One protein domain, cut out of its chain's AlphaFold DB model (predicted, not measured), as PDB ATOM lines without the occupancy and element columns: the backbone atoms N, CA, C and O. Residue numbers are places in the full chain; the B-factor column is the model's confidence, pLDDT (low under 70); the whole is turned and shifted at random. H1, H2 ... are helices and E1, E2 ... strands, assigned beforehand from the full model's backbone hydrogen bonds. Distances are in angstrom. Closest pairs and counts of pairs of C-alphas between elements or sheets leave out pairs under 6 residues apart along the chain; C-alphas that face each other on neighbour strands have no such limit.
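What this domain is: This is residues 503 to 518 and 525 to 564 of the 615 residues of the protein "Hypothetical protein" of Symbiodinium sp. CCMP2592 (UniProt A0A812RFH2). A long, thin ribbon of two antiparallel strands, E1 and E2, wound about each other, makes most of the length. Helix H1 continues from one end of the ribbon, and H2 turns off at a corner beyond it, with residues 558 to 564 sticking out. The printed part has 56 residues, with two named strands and two named helices in the order E1, E2, H1, H2, and its class is mixed, helices and strands. It is extended, a rod spanning 57 by 22 by 17 A, with a radius of gyration of the C-alphas of 18.8 A.

Where its parts are: E1, residues 506 to 518, begins with C-alpha 506 at (167.523, 32.977, 130.244), measures 33.3 A and bends by 56 degrees at residue 509. E2, residues 525 to 536, measures 32.2 A. H1, residues 538 to 548, measures 15.0 A. H2, residues 550 to 562, measures 18.4 A and ends with C-alpha 562 at (147.963, 22.633, 108.917).

How they stand to each other: E1 and E2 are antiparallel neighbours, with 159 degrees between their directions. N 507 and O 535, 2.8 A apart, and N 517 and O 525, 2.9 A apart, are within hydrogen-bond range. E1 and H1 are near each other, with 5 pairs of C-alphas within 10 A. H1 and H2 touch only at the corner by their link, H2 with residues 552 to 553 alone; their closest C-alphas, of Cys 546 and Ala 553, are 4.4 A apart. Their lines stand at a steep tilt of 62 degrees, opposite ways. H2 is apart from E1 and E2. In H1 and H2 every O i to N i+4 pair is within hydrogen-bond range.

The domain as a whole: The two C-alphas farthest apart, of Arg 518 and Ser 561, are 58.6 A from each other. Residues 519 to 524, in the link from E1 to E2, are not printed, and C-alphas 518 and 525 are 6.4 A apart across this cut. The links E2 to H1 and H1 to H2 are tight. The mean pLDDT of the printed part is 92.6, and no printed residue is under 70.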
ATOM      1  N   GLY A 503     169.976  33.344 121.013       95.12
ATOM      2  CA  GLY A 503     170.554  33.820 122.270       95.12
ATOM      3  C   GLY A 503     170.414  32.818 123.427       95.12
ATOM      4  O   GLY A 503     170.022  31.664 123.216       95.12
ATOM      5  N   PRO A 504     170.745  33.230 124.664       94.50
ATOM      6  CA  PRO A 504     170.632  32.376 125.844       94.50
ATOM      7  C   PRO A 504     169.164  32.099 126.195       94.50
ATOM      8  O   PRO A 504     168.299  32.956 125.995       94.50
ATOM      9  N   LEU A 505     168.889  30.922 126.770       92.12
ATOM     10  CA  LEU A 505     167.548  30.559 127.252       92.12
ATOM     11  C   LEU A 505     167.015  31.549 128.293       92.12
ATOM     12  O   LEU A 505     165.849  31.933 128.237       92.12
ATOM     13  N   VAL A 506     167.864  31.981 129.225       91.81
ATOM     14  CA  VAL A 506     167.523  32.977 130.244       91.81
ATOM     15  C   VAL A 506     168.309  34.252 129.965       91.81
ATOM     16  O   VAL A 506     169.526  34.297 130.122       91.81
ATOM     17  N   ALA A 507     167.602  35.301 129.555       91.19
ATOM     18  CA  ALA A 507     168.133  36.651 129.471       91.19
ATOM     19  C   ALA A 507     167.949  37.371 130.813       91.19
ATOM     20  O   ALA A 507     167.131  36.978 131.645       91.19
ATOM     21  N   LYS A 508     168.690  38.454 131.033       90.56
ATOM     22  CA  LYS A 508     168.499  39.338 132.185       90.56
ATOM     23  C   LYS A 508     167.986  40.679 131.694       90.56
ATOM     24  O   LYS A 508     168.570  41.255 130.783       90.56
ATOM     25  N   VAL A 509     166.916  41.174 132.303       92.44
ATOM     26  CA  VAL A 509     166.408  42.523 132.050       92.44
ATOM     27  C   VAL A 509     166.507  43.327 133.329       92.44
ATOM     28  O   VAL A 509     166.011  42.919 134.378       92.44
ATOM     29  N   THR A 510     167.168  44.474 133.238       93.56
ATOM     30  CA  THR A 510     167.296  45.405 134.354       93.56
ATOM     31  C   THR A 510     166.037  46.249 134.434       93.56
ATOM     32  O   THR A 510     165.762  47.048 133.540       93.56
ATOM     33  N   VAL A 511     165.271  46.075 135.507       93.12
ATOM     34  CA  VAL A 511     164.062  46.856 135.777       93.12
ATOM     35  C   VAL A 511     164.342  47.796 136.952       93.12
ATOM     36  O   VAL A 511     164.879  47.347 137.970       93.12
ATOM     37  N   PRO A 512     164.016  49.096 136.853       92.12
ATOM     38  CA  PRO A 512     164.066  49.983 138.007       92.12
ATOM     39  C   PRO A 512     162.979  49.562 139.003       92.12
ATOM     40  O   PRO A 512     161.791  49.645 138.703       92.12
ATOM     41  N   VAL A 513     163.379  49.081 140.182       92.75
ATOM     42  CA  VAL A 513     162.449  48.686 141.247       92.75
ATOM     43  C   VAL A 513     162.527  49.703 142.373       92.75
ATOM     44  O   VAL A 513     163.602  49.984 142.906       92.75
ATOM     45  N   GLU A 514     161.378  50.249 142.756       92.88
ATOM     46  CA  GLU A 514     161.259  51.118 143.919       92.88
ATOM     47  C   GLU A 514     161.343  50.292 145.204       92.88
ATOM     48  O   GLU A 514     160.446  49.519 145.547       92.88
ATOM     49  N   VAL A 515     162.439  50.456 145.938       92.75
ATOM     50  CA  VAL A 515     162.636  49.831 147.241       92.75
ATOM     51  C   VAL A 515     162.383  50.881 148.312       92.75
ATOM     52  O   VAL A 515     163.137  51.844 148.456       92.75
ATOM     53  N   LYS A 516     161.317  50.683 149.090       91.81
ATOM     54  CA  LYS A 516     161.054  51.482 150.287       91.81
ATOM     55  C   LYS A 516     161.971  51.029 151.412       91.81
ATOM     56  O   LYS A 516     161.861  49.897 151.888       91.81
ATOM     57  N   SER A 517     162.854  51.911 151.858       88.00
ATOM     58  CA  SER A 517     163.666  51.694 153.055       88.00
ATOM     59  C   SER A 517     163.152  52.575 154.192       88.00
ATOM     60  O   SER A 517     162.837  53.746 153.984       88.00
ATOM     61  N   ARG A 518     163.021  52.010 155.398       82.06
ATOM     62  CA  ARG A 518     162.703  52.796 156.598       82.06
ATOM     63  C   ARG A 518     163.994  53.331 157.189       82.06
ATOM     64  O   ARG A 518     164.846  52.542 157.602       82.06
ATOM     65  N   GLU A 525     162.069  56.383 152.802       94.19
ATOM     66  CA  GLU A 525     162.830  56.787 151.620       94.19
ATOM     67  C   GLU A 525     162.589  55.775 150.496       94.19
ATOM     68  O   GLU A 525     162.842  54.575 150.660       94.19
ATOM     69  N   ILE A 526     162.091  56.259 149.355       93.88
ATOM     70  CA  ILE A 526     161.930  55.468 148.130       93.88
ATOM     71  C   ILE A 526     163.243  55.544 147.352       93.88
ATOM     72  O   ILE A 526     163.606  56.600 146.840       93.88
ATOM     73  N   LYS A 527     163.958  54.421 147.252       95.19
ATOM     74  CA  LYS A 527     165.167  54.308 146.434       95.19
ATOM     75  C   LYS A 527     164.867  53.471 145.197       95.19
ATOM     76  O   LYS A 527     164.495  52.307 145.322       95.19
ATOM     77  N   ILE A 528     165.064  54.038 144.009       95.31
ATOM     78  CA  ILE A 528     165.004  53.279 142.756       95.31
ATOM     79  C   ILE A 528     166.306  52.486 142.635       95.31
ATOM     80  O   ILE A 528     167.386  53.062 142.512       95.31
ATOM     81  N   VAL A 529     166.212  51.160 142.714       95.56
ATOM     82  CA  VAL A 529     167.355  50.256 142.574       95.56
ATOM     83  C   VAL A 529     167.207  49.480 141.262       95.56
ATOM     84  O   VAL A 529     166.203  48.781 141.087       95.56
ATOM     85  N   PRO A 530     168.178  49.569 140.332       95.00
ATOM     86  CA  PRO A 530     168.184  48.721 139.148       95.00
ATOM     87  C   PRO A 530     168.301  47.261 139.591       95.00
ATOM     88  O   PRO A 530     169.274  46.871 140.233       95.00
ATOM     89  N   THR A 531     167.278  46.467 139.287       92.88
ATOM     90  CA  THR A 531     167.194  45.059 139.678       92.88
ATOM     91  C   THR A 531     167.195  44.197 138.425       92.88
ATOM     92  O   THR A 531     166.336  44.354 137.560       92.88
ATOM     93  N   GLU A 532     168.158  43.284 138.321       92.38
ATOM     94  CA  GLU A 532     168.197  42.298 137.239       92.38
ATOM     95  C   GLU A 532     167.135  41.221 137.478       92.38
ATOM     96  O   GLU A 532     167.198  40.477 138.460       92.38
ATOM     97  N   LEU A 533     166.168  41.119 136.570       86.38
ATOM     98  CA  LEU A 533     165.173  40.056 136.564       86.38
ATOM     99  C   LEU A 533     165.511  39.047 135.458       86.38
ATOM    100  O   LEU A 533     165.719  39.453 134.310       86.38
ATOM    101  N   PRO A 534     165.572  37.739 135.764       88.62
ATOM    102  CA  PRO A 534     165.721  36.721 134.737       88.62
ATOM    103  C   PRO A 534     164.425  36.621 133.923       88.62
ATOM    104  O   PRO A 534     163.344  36.452 134.484       88.62
ATOM    105  N   ILE A 535     164.537  36.702 132.601       88.31
ATOM    106  CA  ILE A 535     163.436  36.545 131.650       88.31
ATOM    107  C   ILE A 535     163.766  35.385 130.714       88.31
ATOM    108  O   ILE A 535     164.861  35.302 130.164       88.31
ATOM    109  N   LEU A 536     162.805  34.482 130.520       88.50
ATOM    110  CA  LEU A 536     162.938  33.389 129.562       88.50
ATOM    111  C   LEU A 536     162.828  33.938 128.131       88.50
ATOM    112  O   LEU A 536     161.805  34.518 127.760       88.50
ATOM    113  N   ASN A 537     163.856  33.730 127.314       90.56
ATOM    114  CA  ASN A 537     163.807  34.028 125.889       90.56
ATOM    115  C   ASN A 537     162.974  32.949 125.183       90.56
ATOM    116  O   ASN A 537     163.426  31.823 124.974       90.56
ATOM    117  N   LEU A 538     161.738  33.299 124.822       89.12
ATOM    118  CA  LEU A 538     160.769  32.355 124.257       89.12
ATOM    119  C   LEU A 538     161.254  31.706 122.957       89.12
ATOM    120  O   LEU A 538     160.996  30.525 122.744       89.12
ATOM    121  N   MET A 539     161.972  32.443 122.105       90.56
ATOM    122  CA  MET A 539     162.467  31.909 120.832       90.56
ATOM    123  C   MET A 539     163.584  30.891 121.058       90.56
ATOM    124  O   MET A 539     163.545  29.795 120.498       90.56
ATOM    125  N   ALA A 540     164.531  31.216 121.945       93.38
ATOM    126  CA  ALA A 540     165.566  30.281 122.375       93.38
ATOM    127  C   ALA A 540     164.953  29.019 123.010       93.38
ATOM    128  O   ALA A 540     165.374  27.899 122.722       93.38
ATOM    129  N   TRP A 541     163.910  29.187 123.829       92.62
ATOM    130  CA  TRP A 541     163.234  28.084 124.509       92.62
ATOM    131  C   TRP A 541     162.488  27.146 123.557       92.62
ATOM    132  O   TRP A 541     162.667  25.932 123.654       92.62
ATOM    133  N   ILE A 542     161.711  27.674 122.606       92.06
ATOM    134  CA  ILE A 542     161.037  26.848 121.587       92.06
ATOM    135  C   ILE A 542     162.068  26.077 120.764       92.06
ATOM    136  O   ILE A 542     161.912  24.875 120.551       92.06
ATOM    137  N   TRP A 543     163.136  26.752 120.326       94.12
ATOM    138  CA  TRP A 543     164.205  26.112 119.568       94.12
ATOM    139  C   TRP A 543     164.827  24.957 120.359       94.12
ATOM    140  O   TRP A 543     164.928  23.840 119.849       94.12
ATOM    141  N   HIS A 544     165.159  25.196 121.630       94.25
ATOM    142  CA  HIS A 544     165.717  24.179 122.514       94.25
ATOM    143  C   HIS A 544     164.751  23.006 122.730       94.25
ATOM    144  O   HIS A 544     165.173  21.854 122.669       94.25
ATOM    145  N   LEU A 545     163.452  23.263 122.924       93.00
ATOM    146  CA  LEU A 545     162.448  22.204 123.051       93.00
ATOM    147  C   LEU A 545     162.363  21.335 121.797       93.00
ATOM    148  O   LEU A 545     162.324  20.112 121.909       93.00
ATOM    149  N   CYS A 546     162.361  21.943 120.611       94.88
ATOM    150  CA  CYS A 546     162.330  21.200 119.354       94.88
ATOM    151  C   CYS A 546     163.585  20.334 119.159       94.88
ATOM    152  O   CYS A 546     163.476  19.225 118.642       94.88
ATOM    153  N   GLN A 547     164.758  20.795 119.607       94.94
ATOM    154  CA  GLN A 547     166.002  20.016 119.546       94.94
ATOM    155  C   GLN A 547     166.034  18.876 120.573       94.94
ATOM    156  O   GLN A 547     166.411  17.750 120.253       94.94
ATOM    157  N   SER A 548     165.612  19.153 121.806       92.31
ATOM    158  CA  SER A 548     165.681  18.200 122.917       92.31
ATOM    159  C   SER A 548     164.539  17.175 122.906       92.31
ATOM    160  O   SER A 548     164.664  16.103 123.498       92.31
ATOM    161  N   MET A 549     163.411  17.481 122.253       94.12
ATOM    162  CA  MET A 549     162.197  16.657 122.269       94.12
ATOM    163  C   MET A 549     161.626  16.455 120.851       94.12
ATOM    164  O   MET A 549     160.781  17.237 120.406       94.12
ATOM    165  N   PRO A 550     161.973  15.349 120.161       93.00
ATOM    166  CA  PRO A 550     161.515  15.089 118.790       93.00
ATOM    167  C   PRO A 550     159.988  15.089 118.619       93.00
ATOM    168  O   PRO A 550     159.473  15.524 117.593       93.00
ATOM    169  N   GLY A 551     159.240  14.651 119.640       93.31
ATOM    170  CA  GLY A 551     157.773  14.680 119.616       93.31
ATOM    171  C   GLY A 551     157.189  16.097 119.573       93.31
ATOM    172  O   GLY A 551     156.175  16.318 118.911       93.31
ATOM    173  N   VAL A 552     157.846  17.065 120.223       92.50
ATOM    174  CA  VAL A 552     157.452  18.483 120.200       92.50
ATOM    175  C   VAL A 552     157.757  19.083 118.830       92.50
ATOM    176  O   VAL A 552     156.889  19.735 118.253       92.50
ATOM    177  N   ALA A 553     158.926  18.786 118.257       95.25
ATOM    178  CA  ALA A 553     159.257  19.199 116.893       95.25
ATOM    179  C   ALA A 553     158.240  18.663 115.868       95.25
ATOM    180  O   ALA A 553     157.696  19.429 115.076       95.25
ATOM    181  N   ALA A 554     157.903  17.371 115.939       94.31
ATOM    182  CA  ALA A 554     156.901  16.758 115.066       94.31
ATOM    183  C   ALA A 554     155.494  17.351 115.269       94.31
ATOM    184  O   ALA A 554     154.705  17.452 114.327       94.31
ATOM    185  N   PHE A 555     155.147  17.750 116.495       94.31
ATOM    186  CA  PHE A 555     153.914  18.488 116.759       94.31
ATOM    187  C   PHE A 555     153.922  19.858 116.069       94.31
ATOM    188  O   PHE A 555     152.996  20.134 115.307       94.31
ATOM    189  N   PHE A 556     154.963  20.674 116.267       92.75
ATOM    190  CA  PHE A 556     155.080  21.985 115.620       92.75
ATOM    191  C   PHE A 556     155.053  21.872 114.102       92.75
ATOM    192  O   PHE A 556     154.335  22.628 113.458       92.75
ATOM    193  N   GLN A 557     155.753  20.892 113.529       94.12
ATOM    194  CA  GLN A 557     155.747  20.656 112.089       94.12
ATOM    195  C   GLN A 557     154.337  20.346 111.571       94.12
ATOM    196  O   GLN A 557     153.892  20.975 110.619       94.12
ATOM    197  N   ARG A 558     153.591  19.448 112.233       95.44
ATOM    198  CA  ARG A 558     152.200  19.135 111.854       95.44
ATOM    199  C   ARG A 558     151.282  20.349 111.959       95.44
ATOM    200  O   ARG A 558     150.458  20.566 111.074       95.44
ATOM    201  N   GLN A 559     151.419  21.131 113.027       94.06
ATOM    202  CA  GLN A 559     150.618  22.339 113.200       94.06
ATOM    203  C   GLN A 559     150.980  23.400 112.151       94.06
ATOM    204  O   GLN A 559     150.074  23.992 111.579       94.06
ATOM    205  N   LEU A 560     152.266  23.581 111.823       92.06
ATOM    206  CA  LEU A 560     152.728  24.511 110.783       92.06
ATOM    207  C   LEU A 560     152.276  24.089 109.384       92.06
ATOM    208  O   LEU A 560     151.939  24.946 108.575       92.06
ATOM    209  N   SER A 561     152.219  22.785 109.097       94.12
ATOM    210  CA  SER A 561     151.647  22.282 107.844       94.12
ATOM    211  C   SER A 561     150.142  22.539 107.754       94.12
ATOM    212  O   SER A 561     149.643  22.851 106.678       94.12
ATOM    213  N   LYS A 562     149.415  22.413 108.873       95.31
ATOM    214  CA  LYS A 562     147.963  22.633 108.917       95.31
ATOM    215  C   LYS A 562     147.592  24.119 108.902       95.31
ATOM    216  O   LYS A 562     146.604  24.495 108.281       95.31
ATOM    217  N   TYR A 563     148.382  24.948 109.574       93.88
ATOM    218  CA  TYR A 563     148.165  26.382 109.716       93.88
ATOM    219  C   TYR A 563     149.477  27.128 109.431       93.88
ATOM    220  O   TYR A 563     150.197  27.470 110.368       93.88
ATOM    221  N   PRO A 564     149.829  27.382 108.161       92.81
ATOM    222  CA  PRO A 564     151.078  28.058 107.824       92.81
ATOM    223  C   PRO A 564     151.183  29.435 108.489       92.81
ATOM    224  O   PRO A 564     150.255  30.243 108.431       92.81
TER     225      PRO A 564